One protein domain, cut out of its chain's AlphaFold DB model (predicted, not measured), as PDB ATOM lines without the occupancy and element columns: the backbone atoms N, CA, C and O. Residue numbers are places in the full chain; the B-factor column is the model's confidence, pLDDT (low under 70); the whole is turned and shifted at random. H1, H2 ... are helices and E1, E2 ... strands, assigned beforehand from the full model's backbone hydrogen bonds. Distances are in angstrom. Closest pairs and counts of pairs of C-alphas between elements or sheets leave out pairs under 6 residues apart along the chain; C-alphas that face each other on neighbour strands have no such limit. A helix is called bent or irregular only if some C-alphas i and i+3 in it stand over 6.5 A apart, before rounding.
ATOM      1  N   LEU A   7     161.457  21.218 207.897       88.75
ATOM      2  CA  LEU A   7     162.321  20.124 208.323       88.75
ATOM      3  C   LEU A   7     161.486  19.121 209.118       88.75
ATOM      4  O   LEU A   7     160.880  19.476 210.127       88.75
ATOM      5  N   LEU A   8     161.446  17.876 208.659       88.44
ATOM      6  CA  LEU A   8     160.780  16.771 209.337       88.44
ATOM      7  C   LEU A   8     161.842  15.822 209.872       88.44
ATOM      8  O   LEU A   8     162.686  15.330 209.129       88.44
ATOM      9  N   TYR A   9     161.803  15.562 211.171       88.25
ATOM     10  CA  TYR A   9     162.752  14.660 211.802       88.25
ATOM     11  C   TYR A   9     162.221  13.225 211.765       88.25
ATOM     12  O   TYR A   9     161.184  12.904 212.346       88.25
ATOM     13  N   PHE A  10     162.942  12.360 211.062       87.00
ATOM     14  CA  PHE A  10     162.656  10.943 210.934       87.00
ATOM     15  C   PHE A  10     163.592  10.144 211.837       87.00
ATOM     16  O   PHE A  10     164.787  10.040 211.564       87.00
ATOM     17  N   LYS A  11     163.049   9.539 212.896       89.56
ATOM     18  CA  LYS A  11     163.812   8.704 213.832       89.56
ATOM     19  C   LYS A  11     163.187   7.314 213.965       89.56
ATOM     20  O   LYS A  11     162.270   7.129 214.767       89.56
ATOM     21  N   PRO A  12     163.664   6.322 213.198       86.75
ATOM     22  CA  PRO A  12     163.220   4.945 213.345       86.75
ATOM     23  C   PRO A  12     163.483   4.403 214.758       86.75
ATOM     24  O   PRO A  12     164.615   4.408 215.246       86.75
ATOM     25  N   THR A  13     162.448   3.859 215.397       88.81
ATOM     26  CA  THR A  13     162.530   3.295 216.758       88.81
ATOM     27  C   THR A  13     163.067   1.863 216.798       88.81
ATOM     28  O   THR A  13     163.426   1.373 217.865       88.81
ATOM     29  N   THR A  14     163.161   1.182 215.652       90.25
ATOM     30  CA  THR A  14     163.627  -0.210 215.557       90.25
ATOM     31  C   THR A  14     164.706  -0.374 214.493       90.25
ATOM     32  O   THR A  14     164.707   0.331 213.483       90.25
ATOM     33  N   ALA A  15     165.601  -1.352 214.677       88.25
ATOM     34  CA  ALA A  15     166.640  -1.677 213.695       88.25
ATOM     35  C   ALA A  15     166.049  -2.029 212.319       88.25
ATOM     36  O   ALA A  15     166.550  -1.580 211.292       88.25
ATOM     37  N   ARG A  16     164.917  -2.748 212.296       90.12
ATOM     38  CA  ARG A  16     164.189  -3.066 211.061       90.12
ATOM     39  C   ARG A  16     163.692  -1.813 210.337       90.12
ATOM     40  O   ARG A  16     163.796  -1.742 209.118       90.12
ATOM     41  N   ALA A  17     163.179  -0.824 211.068       89.19
ATOM     42  CA  ALA A  17     162.721   0.428 210.472       89.19
ATOM     43  C   ALA A  17     163.884   1.280 209.924       89.19
ATOM     44  O   ALA A  17     163.688   2.004 208.953       89.19
ATOM     45  N   ARG A  18     165.100   1.152 210.477       90.75
ATOM     46  CA  ARG A  18     166.302   1.829 209.946       90.75
ATOM     47  C   ARG A  18     166.726   1.300 208.579       90.75
ATOM     48  O   ARG A  18     167.133   2.076 207.727       90.75
ATOM     49  N   ILE A  19     166.612  -0.009 208.363       93.75
ATOM     50  CA  ILE A  19     166.996  -0.651 207.094       93.75
ATOM     51  C   ILE A  19     165.846  -0.724 206.081       93.75
ATOM     52  O   ILE A  19     166.054  -1.133 204.941       93.75
ATOM     53  N   TRP A  20     164.628  -0.339 206.467       92.75
ATOM     54  CA  TRP A  20     163.467  -0.378 205.577       92.75
ATOM     55  C   TRP A  20     163.657   0.453 204.294       92.75
ATOM     56  O   TRP A  20     163.394  -0.094 203.218       92.75
ATOM     57  N   PRO A  21     164.196   1.691 204.345       93.25
ATOM     58  CA  PRO A  21     164.499   2.455 203.134       93.25
ATOM     59  C   PRO A  21     165.490   1.754 202.198       93.25
ATOM     60  O   PRO A  21     165.306   1.802 200.986       93.25
ATOM     61  N   LEU A  22     166.493   1.038 202.730       95.62
ATOM     62  CA  LEU A  22     167.433   0.260 201.906       95.62
ATOM     63  C   LEU A  22     166.717  -0.864 201.155       95.62
ATOM     64  O   LEU A  22     167.004  -1.118 199.990       95.62
ATOM     65  N   GLY A  23     165.758  -1.522 201.810       95.38
ATOM     66  CA  GLY A  23     164.935  -2.547 201.174       95.38
ATOM     67  C   GLY A  23     164.090  -1.996 200.022       95.38
ATOM     68  O   GLY A  23     163.946  -2.672 199.005       95.38
ATOM     69  N   ILE A  24     163.555  -0.777 200.160       93.81
ATOM     70  CA  ILE A  24     162.840  -0.086 199.074       93.81
ATOM     71  C   ILE A  24     163.802   0.241 197.936       93.81
ATOM     72  O   ILE A  24     163.510  -0.108 196.796       93.81
ATOM     73  N   ALA A  25     164.948   0.850 198.253       94.88
ATOM     74  CA  ALA A  25     165.944   1.241 197.261       94.88
ATOM     75  C   ALA A  25     166.390   0.029 196.432       94.88
ATOM     76  O   ALA A  25     166.299   0.049 195.212       94.88
ATOM     77  N   LEU A  26     166.724  -1.083 197.096       96.62
ATOM     78  CA  LEU A  26     167.137  -2.317 196.432       96.62
ATOM     79  C   LEU A  26     166.043  -2.899 195.530       96.62
ATOM     80  O   LEU A  26     166.318  -3.302 194.403       96.62
ATOM     81  N   ARG A  27     164.795  -2.963 196.009       95.94
ATOM     82  CA  ARG A  27     163.673  -3.472 195.201       95.94
ATOM     83  C   ARG A  27     163.411  -2.596 193.983       95.94
ATOM     84  O   ARG A  27     163.065  -3.134 192.936       95.94
ATOM     85  N   TRP A  28     163.569  -1.284 194.124       94.94
ATOM     86  CA  TRP A  28     163.431  -0.348 193.018       94.94
ATOM     87  C   TRP A  28     164.558  -0.527 191.994       94.94
ATOM     88  O   TRP A  28     164.251  -0.749 190.826       94.94
ATOM     89  N   THR A  29     165.824  -0.571 192.424       95.06
ATOM     90  CA  THR A  29     166.982  -0.830 191.545       95.06
ATOM     91  C   THR A  29     166.833  -2.133 190.754       95.06
ATOM     92  O   THR A  29     167.217  -2.218 189.592       95.06
ATOM     93  N   LEU A  30     166.247  -3.167 191.368       96.12
ATOM     94  CA  LEU A  30     165.996  -4.462 190.726       96.12
ATOM     95  C   LEU A  30     164.741  -4.487 189.829       96.12
ATOM     96  O   LEU A  30     164.423  -5.532 189.266       96.12
ATOM     97  N   GLY A  31     163.993  -3.385 189.723       94.31
ATOM     98  CA  GLY A  31     162.749  -3.311 188.950       94.31
ATOM     99  C   GLY A  31     161.586  -4.116 189.543       94.31
ATOM    100  O   GLY A  31     160.614  -4.398 188.847       94.31
ATOM    101  N   LEU A  32     161.669  -4.503 190.821       95.50
ATOM    102  CA  LEU A  32     160.634  -5.287 191.508       95.50
ATOM    103  C   LEU A  32     159.453  -4.428 191.973       95.50
ATOM    104  O   LEU A  32     158.377  -4.957 192.251       95.50
ATOM    105  N   ILE A  33     159.662  -3.118 192.105       93.69
ATOM    106  CA  ILE A  33     158.637  -2.124 192.437       93.69
ATOM    107  C   ILE A  33     158.811  -0.890 191.541       93.69
ATOM    108  O   ILE A  33     159.931  -0.623 191.096       93.69
ATOM    109  N   PRO A  34     157.741  -0.115 191.287       89.69
ATOM    110  CA  PRO A  34     157.879   1.195 190.660       89.69
ATOM    111  C   PRO A  34     158.675   2.155 191.556       89.69
ATOM    112  O   PRO A  34     158.817   1.927 192.760       89.69
ATOM    113  N   ALA A  35     159.157   3.252 190.964       87.94
ATOM    114  CA  ALA A  35     159.858   4.296 191.701       87.94
ATOM    115  C   ALA A  35     159.015   4.792 192.896       87.94
ATOM    116  O   ALA A  35     157.813   5.027 192.731       87.94
ATOM    117  N   PRO A  36     159.609   4.971 194.089       87.12
ATOM    118  CA  PRO A  36     158.925   5.537 195.238       87.12
ATOM    119  C   PRO A  36     158.590   7.006 194.956       87.12
ATOM    120  O   PRO A  36     159.433   7.892 195.051       87.12
ATOM    121  N   GLN A  37     157.338   7.256 194.577       87.00
ATOM    122  CA  GLN A  37     156.867   8.593 194.211       87.00
ATOM    123  C   GLN A  37     156.550   9.453 195.429       87.00
ATOM    124  O   GLN A  37     156.736  10.669 195.391       87.00
ATOM    125  N   PHE A  38     156.093   8.820 196.507       89.12
ATOM    126  CA  PHE A  38     155.544   9.508 197.659       89.12
ATOM    127  C   PHE A  38     156.163   9.017 198.959       89.12
ATOM    128  O   PHE A  38     156.436   7.830 199.150       89.12
ATOM    129  N   LEU A  39     156.349   9.962 199.866       86.94
ATOM    130  CA  LEU A  39     156.694   9.734 201.251       86.94
ATOM    131  C   LEU A  39     155.508  10.163 202.114       86.94
ATOM    132  O   LEU A  39     155.169  11.344 202.179       86.94
ATOM    133  N   THR A  40     154.911   9.209 202.819       85.75
ATOM    134  CA  THR A  40     153.847   9.491 203.786       85.75
ATOM    135  C   THR A  40     154.440   9.669 205.182       85.75
ATOM    136  O   THR A  40     155.086   8.767 205.717       85.75
ATOM    137  N   MET A  41     154.201  10.826 205.795       79.38
ATOM    138  CA  MET A  41     154.548  11.119 207.185       79.38
ATOM    139  C   MET A  41     153.309  11.572 207.951       79.38
ATOM    140  O   MET A  41     152.812  12.684 207.773       79.38
ATOM    141  N   GLY A  42     152.804  10.700 208.827       80.56
ATOM    142  CA  GLY A  42     151.541  10.940 209.521       80.56
ATOM    143  C   GLY A  42     150.380  11.039 208.526       80.56
ATOM    144  O   GLY A  42     150.139  10.099 207.775       80.56
ATOM    145  N   LEU A  43     149.679  12.177 208.524       81.56
ATOM    146  CA  LEU A  43     148.564  12.474 207.610       81.56
ATOM    147  C   LEU A  43     148.995  13.241 206.352       81.56
ATOM    148  O   LEU A  43     148.145  13.646 205.563       81.56
ATOM    149  N   THR A  44     150.290  13.516 206.186       84.25
ATOM    150  CA  THR A  44     150.799  14.308 205.064       84.25
ATOM    151  C   THR A  44     151.582  13.431 204.106       84.25
ATOM    152  O   THR A  44     152.392  12.600 204.514       84.25
ATOM    153  N   GLU A  45     151.340  13.643 202.821       89.19
ATOM    154  CA  GLU A  45     152.051  12.991 201.736       89.19
ATOM    155  C   GLU A  45     152.938  14.014 201.031       89.19
ATOM    156  O   GLU A  45     152.519  15.146 200.776       89.19
ATOM    157  N   TYR A  46     154.176  13.618 200.755       91.00
ATOM    158  CA  TYR A  46     155.157  14.435 200.060       91.00
ATOM    159  C   TYR A  46     155.629  13.715 198.806       91.00
ATOM    160  O   TYR A  46     156.087  12.576 198.881       91.00
ATOM    161  N   GLN A  47     155.571  14.382 197.660       93.00
ATOM    162  CA  GLN A  47     156.076  13.840 196.405       93.00
ATOM    163  C   GLN A  47     157.595  14.023 196.309       93.00
ATOM    164  O   GLN A  47     158.141  15.059 196.683       93.00
ATOM    165  N   MET A  48     158.302  13.010 195.822       91.69
ATOM    166  CA  MET A  48     159.747  13.086 195.619       91.69
ATOM    167  C   MET A  48     160.082  14.086 194.507       91.69
ATOM    168  O   MET A  48     159.488  14.037 193.430       91.69
ATOM    169  N   SER A  49     161.021  14.996 194.770       90.56
ATOM    170  CA  SER A  49     161.314  16.134 193.891       90.56
ATOM    171  C   SER A  49     161.922  15.758 192.537       90.56
ATOM    172  O   SER A  49     161.594  16.392 191.538       90.56
ATOM    173  N   ASP A  50     162.803  14.757 192.495       84.75
ATOM    174  CA  ASP A  50     163.631  14.446 191.325       84.75
ATOM    175  C   ASP A  50     163.496  12.996 190.821       84.75
ATOM    176  O   ASP A  50     164.148  12.645 189.841       84.75
ATOM    177  N   LEU A  51     162.657  12.160 191.462       85.69
ATOM    178  CA  LEU A  51     162.511  10.709 191.205       85.69
ATOM    179  C   LEU A  51     163.857   9.993 190.946       85.69
ATOM    180  O   LEU A  51     163.930   9.003 190.217       85.69
ATOM    181  N   SER A  52     164.932  10.499 191.550       90.62
ATOM    182  CA  SER A  52     166.299  10.054 191.316       90.62
ATOM    183  C   SER A  52     166.639   8.881 192.224       90.62
ATOM    184  O   SER A  52     166.622   8.996 193.454       90.62
ATOM    185  N   GLU A  53     166.992   7.746 191.621       93.06
ATOM    186  CA  GLU A  53     167.383   6.549 192.370       93.06
ATOM    187  C   GLU A  53     168.583   6.821 193.281       93.06
ATOM    188  O   GLU A  53     168.587   6.435 194.449       93.06
ATOM    189  N   LEU A  54     169.562   7.582 192.784       92.19
ATOM    190  CA  LEU A  54     170.732   7.990 193.556       92.19
ATOM    191  C   LEU A  54     170.342   8.829 194.780       92.19
ATOM    192  O   LEU A  54     170.828   8.568 195.881       92.19
ATOM    193  N   SER A  55     169.449   9.809 194.606       91.69
ATOM    194  CA  SER A  55     168.975  10.667 195.699       91.69
ATOM    195  C   SER A  55     168.284   9.830 196.781       91.69
ATOM    196  O   SER A  55     168.538  10.011 197.975       91.69
ATOM    197  N   PHE A  56     167.472   8.848 196.380       94.19
ATOM    198  CA  PHE A  56     166.824   7.932 197.319       94.19
ATOM    199  C   PHE A  56     167.817   7.003 198.030       94.19
ATOM    200  O   PHE A  56     167.691   6.781 199.235       94.19
ATOM    201  N   TRP A  57     168.835   6.493 197.332       94.69
ATOM    202  CA  TRP A  57     169.908   5.703 197.948       94.69
ATOM    203  C   TRP A  57     170.679   6.497 198.999       94.69
ATOM    204  O   TRP A  57     170.944   5.969 200.079       94.69
ATOM    205  N   ILE A  58     170.996   7.768 198.727       93.00
ATOM    206  CA  ILE A  58     171.648   8.661 199.696       93.00
ATOM    207  C   ILE A  58     170.803   8.767 200.969       93.00
ATOM    208  O   ILE A  58     171.332   8.598 202.070       93.00
ATOM    209  N   PHE A  59     169.493   8.988 200.829       92.69
ATOM    210  CA  PHE A  59     168.565   8.988 201.960       92.69
ATOM    211  C   PHE A  59     168.576   7.647 202.708       92.69
ATOM    212  O   PHE A  59     168.746   7.616 203.929       92.69
ATOM    213  N   ALA A  60     168.440   6.533 201.987       94.12
ATOM    214  CA  ALA A  60     168.336   5.206 202.579       94.12
ATOM    215  C   ALA A  60     169.595   4.801 203.357       94.12
ATOM    216  O   ALA A  60     169.500   4.302 204.482       94.12
ATOM    217  N   ILE A  61     170.775   5.061 202.789       94.19
ATOM    218  CA  ILE A  61     172.070   4.816 203.432       94.19
ATOM    219  C   ILE A  61     172.227   5.708 204.659       94.19
ATOM    220  O   ILE A  61     172.637   5.220 205.710       94.19
ATOM    221  N   ARG A  62     171.854   6.991 204.562       91.81
ATOM    222  CA  ARG A  62     171.917   7.917 205.698       91.81
ATOM    223  C   ARG A  62     171.107   7.378 206.871       91.81
ATOM    224  O   ARG A  62     171.686   7.151 207.923       91.81
ATOM    225  N   VAL A  63     169.824   7.070 206.667       92.50
ATOM    226  CA  VAL A  63     168.952   6.503 207.714       92.50
ATOM    227  C   VAL A  63     169.555   5.238 208.330       92.50
ATOM    228  O   VAL A  63     169.507   5.065 209.549       92.50
ATOM    229  N   ALA A  64     170.110   4.350 207.504       93.38
ATOM    230  CA  ALA A  64     170.680   3.097 207.979       93.38
ATOM    231  C   ALA A  64     171.932   3.303 208.849       93.38
ATOM    232  O   ALA A  64     172.086   2.602 209.849       93.38
ATOM    233  N   LEU A  65     172.797   4.261 208.494       92.06
ATOM    234  CA  LEU A  65     174.054   4.533 209.198       92.06
ATOM    235  C   LEU A  65     173.867   5.384 210.458       92.06
ATOM    236  O   LEU A  65     174.435   5.069 211.499       92.06
ATOM    237  N   THR A  66     173.082   6.459 210.383       90.31
ATOM    238  CA  THR A  66     172.908   7.411 211.495       90.31
ATOM    239  C   THR A  66     171.755   7.026 212.416       90.31
ATOM    240  O   THR A  66     171.699   7.467 213.561       90.31
ATOM    241  N   GLY A  67     170.817   6.197 211.947       87.56
ATOM    242  CA  GLY A  67     169.603   5.856 212.690       87.56
ATOM    243  C   GLY A  67     168.596   7.005 212.793       87.56
ATOM    244  O   GLY A  67     167.635   6.892 213.553       87.56
ATOM    245  N   GLU A  68     168.808   8.084 212.041       88.44
ATOM    246  CA  GLU A  68     167.950   9.265 211.969       88.44
ATOM    247  C   GLU A  68     168.179  10.031 210.661       88.44
ATOM    248  O   GLU A  68     169.275  10.033 210.107       88.44
ATOM    249  N   ALA A  69     167.162  10.714 210.153       88.31
ATOM    250  CA  ALA A  69     167.310  11.599 209.006       88.31
ATOM    251  C   ALA A  69     166.449  12.846 209.171       88.31
ATOM    252  O   ALA A  69     165.362  12.800 209.743       88.31
ATOM    253  N   ILE A  70     166.932  13.959 208.631       89.38
ATOM    254  CA  ILE A  70     166.126  15.162 208.451       89.38
ATOM    255  C   ILE A  70     165.623  15.148 207.017       89.38
ATOM    256  O   ILE A  70     166.415  15.110 206.076       89.38
ATOM    257  N   ILE A  71     164.307  15.159 206.870       90.75
ATOM    258  CA  ILE A  71     163.620  15.218 205.590       90.75
ATOM    259  C   ILE A  71     163.226  16.660 205.340       90.75
ATOM    260  O   ILE A  71     162.538  17.285 206.148       90.75
ATOM    261  N   ILE A  72     163.685  17.192 204.217       91.31
ATOM    262  CA  ILE A  72     163.480  18.587 203.862       91.31
ATOM    263  C   ILE A  72     162.349  18.634 202.852       91.31
ATOM    264  O   ILE A  72     162.419  18.022 201.788       91.31
ATOM    265  N   THR A  73     161.287  19.347 203.208       91.69
ATOM    266  CA  THR A  73     160.068  19.432 202.407       91.69
ATOM    267  C   THR A  73     159.763  20.867 202.015       91.69
ATOM    268  O   THR A  73     160.074  21.813 202.743       91.69
ATOM    269  N   LYS A  74     159.154  21.042 200.846       89.69
ATOM    270  CA  LYS A  74     158.773  22.337 200.287       89.69
ATOM    271  C   LYS A  74     157.592  22.148 199.346       89.69
ATOM    272  O   LYS A  74     157.679  21.339 198.437       89.69
ATOM    273  N   ASP A  75     156.510  22.900 199.551       87.88
ATOM    274  CA  ASP A  75     155.348  22.935 198.644       87.88
ATOM    275  C   ASP A  75     154.773  21.543 198.288       87.88
ATOM    276  O   ASP A  75     154.375  21.292 197.158       87.88
ATOM    277  N   GLY A  76     154.756  20.613 199.253       87.12
ATOM    278  CA  GLY A  76     154.292  19.231 199.037       87.12
ATOM    279  C   GLY A  76     155.330  18.306 198.394       87.12
ATOM    280  O   GLY A  76     155.057  17.126 198.202       87.12
ATOM    281  N   LEU A  77     156.532  18.806 198.115       91.31
ATOM    282  CA  LEU A  77     157.674  18.018 197.671       91.31
ATOM    283  C   LEU A  77     158.600  17.692 198.842       91.31
ATOM    284  O   LEU A  77     158.672  18.450 199.813       91.31
ATOM    285  N   TRP A  78     159.363  16.613 198.728       92.81
ATOM    286  CA  TRP A  78     160.521  16.342 199.574       92.81
ATOM    287  C   TRP A  78     161.767  16.119 198.720       92.81
ATOM    288  O   TRP A  78     161.676  15.580 197.617       92.81
ATOM    289  N   ASP A  79     162.916  16.555 199.235       92.06
ATOM    290  CA  ASP A  79     164.224  16.313 198.628       92.06
ATOM    291  C   ASP A  79     164.957  15.191 199.391       92.06
ATOM    292  O   ASP A  79     165.366  15.402 200.539       92.06
ATOM    293  N   PRO A  80     165.144  14.010 198.776       90.12
ATOM    294  CA  PRO A  80     165.858  12.888 199.385       90.12
ATOM    295  C   PRO A  80     167.362  13.116 199.554       90.12
ATOM    296  O   PRO A  80     167.962  12.610 200.505       90.12
ATOM    297  N   ALA A  81     167.985  13.864 198.644       88.88
ATOM    298  CA  ALA A  81     169.408  14.182 198.720       88.88
ATOM    299  C   ALA A  81     169.680  15.324 199.709       88.88
ATOM    300  O   ALA A  81     170.798  15.442 200.229       88.88
ATOM    301  N   GLY A  82     168.650  16.119 200.002       89.50
ATOM    302  CA  GLY A  82     168.715  17.262 200.895       89.50
ATOM    303  C   GLY A  82     169.362  16.930 202.242       89.50
ATOM    304  O   GLY A  82     169.178  15.847 202.801       89.50
ATOM    305  N   LYS A  83     170.157  17.854 202.779       87.69
ATOM    306  CA  LYS A  83     170.897  17.692 204.038       87.69
ATOM    307  C   LYS A  83     170.874  18.968 204.870       87.69
ATOM    308  O   LYS A  83     170.680  20.061 204.349       87.69
ATOM    309  N   VAL A  84     171.107  18.805 206.166       86.31
ATOM    310  CA  VAL A  84     171.346  19.910 207.095       86.31
ATOM    311  C   VAL A  84     172.751  19.740 207.647       86.31
ATOM    312  O   VAL A  84     173.101  18.644 208.091       86.31
ATOM    313  N   ASP A  85     173.555  20.791 207.584       83.00
ATOM    314  CA  ASP A  85     174.899  20.837 208.154       83.00
ATOM    315  C   ASP A  85     175.154  22.188 208.844       83.00
ATOM    316  O   ASP A  85     174.233  22.982 209.045       83.00
ATOM    317  N   SER A  86     176.394  22.437 209.279       77.44
ATOM    318  CA  SER A  86     176.768  23.669 209.984       77.44
ATOM    319  C   SER A  86     176.594  24.940 209.146       77.44
ATOM    320  O   SER A  86     176.559  26.025 209.718       77.44
ATOM    321  N   GLY A  87     176.527  24.820 207.815       74.25
ATOM    322  CA  GLY A  87     176.309  25.928 206.885       74.25
ATOM    323  C   GLY A  87     174.835  26.226 206.614       74.25
ATOM    324  O   GLY A  87     174.531  27.260 206.023       74.25
ATOM    325  N   GLY A  88     173.920  25.361 207.059       84.06
ATOM    326  CA  GLY A  88     172.484  25.538 206.890       84.06
ATOM    327  C   GLY A  88     171.797  24.314 206.294       84.06
ATOM    328  O   GLY A  88     172.177  23.164 206.527       84.06
ATOM    329  N   VAL A  89     170.727  24.561 205.547       87.69
ATOM    330  CA  VAL A  89     169.920  23.532 204.887       87.69
ATOM    331  C   VAL A  89     170.225  23.560 203.392       87.69
ATOM    332  O   VAL A  89     169.933  24.540 202.719       87.69
ATOM    333  N   HIS A  90     170.755  22.467 202.855       88.81
ATOM    334  CA  HIS A  90     171.020  22.296 201.427       88.81
ATOM    335  C   HIS A  90     169.958  21.372 200.834       88.81
ATOM    336  O   HIS A  90     169.957  20.176 201.129       88.81
ATOM    337  N   ALA A  91     169.040  21.905 200.030       89.44
ATOM    338  CA  ALA A  91     167.976  21.129 199.392       89.44
ATOM    339  C   ALA A  91     167.423  21.830 198.148       89.44
ATOM    340  O   ALA A  91     167.507  23.045 197.998       89.44
ATOM    341  N   PHE A  92     166.803  21.071 197.253       87.81
ATOM    342  CA  PHE A  92     166.219  21.541 195.999       87.81
ATOM    343  C   PHE A  92     167.222  22.346 195.153       87.81
ATOM    344  O   PHE A  92     166.851  23.327 194.503       87.81
ATOM    345  N   GLY A  93     168.506  21.965 195.210       84.75
ATOM    346  CA  GLY A  93     169.613  22.665 194.549       84.75
ATOM    347  C   GLY A  93     169.887  24.075 195.085       84.75
ATOM    348  O   GLY A  93     170.427  24.902 194.352       84.75
ATOM    349  N   ARG A  94     169.460  24.386 196.315       85.75
ATOM    350  CA  ARG A  94     169.613  25.699 196.952       85.75
ATOM    351  C   ARG A  94     170.031  25.572 198.411       85.75
ATOM    352  O   ARG A  94     169.734  24.574 199.071       85.75
ATOM    353  N   ASP A  95     170.625  26.648 198.904       85.88
ATOM    354  CA  ASP A  95     171.018  26.790 200.299       85.88
ATOM    355  C   ASP A  95     169.981  27.663 201.011       85.88
ATOM    356  O   ASP A  95     169.538  28.688 200.482       85.88
ATOM    357  N   PHE A  96     169.564  27.238 202.197       81.88
ATOM    358  CA  PHE A  96     168.691  27.995 203.082       81.88
ATOM    359  C   PHE A  96     169.416  28.209 204.404       81.88
ATOM    360  O   PHE A  96     169.886  27.257 205.031       81.88
ATOM    361  N   GLU A  97     169.482  29.464 204.834       72.25
ATOM    362  CA  GLU A  97     170.035  29.820 206.135       72.25
ATOM    363  C   GLU A  97     169.134  29.276 207.251       72.25
ATOM    364  O   GLU A  97     167.899  29.323 207.164       72.25
TER     365      GLU A  97
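This is residues 7 to 97 of the 99 residues of an uncharacterized protein of Alcaligenes xylosoxydans xylosoxydans (UniProt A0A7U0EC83). A strongly twisted, curled sheet of five strands, shaped like part of a barrel, has helix H2 packed on one face along E4; H1 is side by side with H2 and runs the opposite way, with H2 between it and E4. A second, small sheet, the three-strand meander E6, E7 and E8, each strand the antiparallel neighbour of the one before, sits at the far end from H1, where E6 and E7 come near E4. The printed part has 91 residues with two named helices and eight named strands, in the order E1 H1 E2 E3 H2 E4 E5 E6 E7 E8, and its class is mixed, helices and strands. The large sheet runs E1, E4, E5, E3, E2 and is mixed; the small one is antiparallel throughout. The whole is compact, with a radius of gyration of the C-alphas of 12.7 A, and spans 38 by 26 by 25 A.

Look first at E4, residues 69 to 74, which is antiparallel to the edge strand E1, residues 7 to 10, at 145 degrees, with N 8 and O 71 within hydrogen-bond range at 2.8 A. On its other side E4 forms a hairpin with E5, residues 77 to 79, where N 74 and O 77 are 2.8 A apart. The pairing is staggered: E4 pairs with E1 over residues 69 to 72 and with E5 over residues 72 to 74. E5 is parallel to E3, residues 44 to 48, with N 78 and O 47 at 2.8 A. E3 forms a hairpin with the edge strand E2, residues 38 to 41, where N 39 and O 46 are 2.8 A apart. H2, residues 53 to 66, is on this sheet at a height of 9.7 A over a local plane of just 6 C-alphas; it lies over E4, with 2 of its C-alphas on each of E1 and E5, which only just fall short, and it runs along the strands, at 4 degrees to E4 on the local plane. The closest C-alphas of H2 and E4, Val 63 and Ala 69, are 5.5 A apart. H1, residues 15 to 29, is not on the sheet but touches H2 at a shallow tilt of 17 degrees, opposite ways, the C-alphas of Pro 21 and Ala 60 being closest at 4.8 A. In H2 every O i to N i+4 pair is within hydrogen-bond range, in H1 9 of 11. Then find the hairpin of E6, residues 83 to 85, and E7, residues 88 to 91, with N 83 and O 90 at 2.9 A. E7 also forms a hairpin with E8, residues 94 to 96, with N 96 and O 89 at 2.8 A. The closest C-alphas of E4 and E7, Ile 72 and Ala 91, are 6.8 A apart, while H1 is apart from E6, E7 and E8.

Find C-alpha 69 at (167.310, 11.599, 209.006); from there E4 runs 16.3 A to C-alpha 74. E1 measures 9.6 A from C-alpha 7 at (162.321, 20.124, 208.323), E5 6.8 A, E3 13.1 A and E2 9.7 A. H2 runs 19.9 A. H1 runs 22.2 A and is irregular, with C-alphas 18 and 21 at 7.1 A. E6 measures 6.5 A, E7 9.8 A, and E8 6.6 A, ending at C-alpha 96 at (168.691, 27.995, 203.082).

The two C-alphas farthest apart, those of Leu 32 and Glu 97, are 39.2 A apart. The printed part has no cut and no long link; the link from H1 to E2, 8 residues, is short, and the other links are tight. The mean pLDDT of the printed part is 89.4, and no printed residue is under 70.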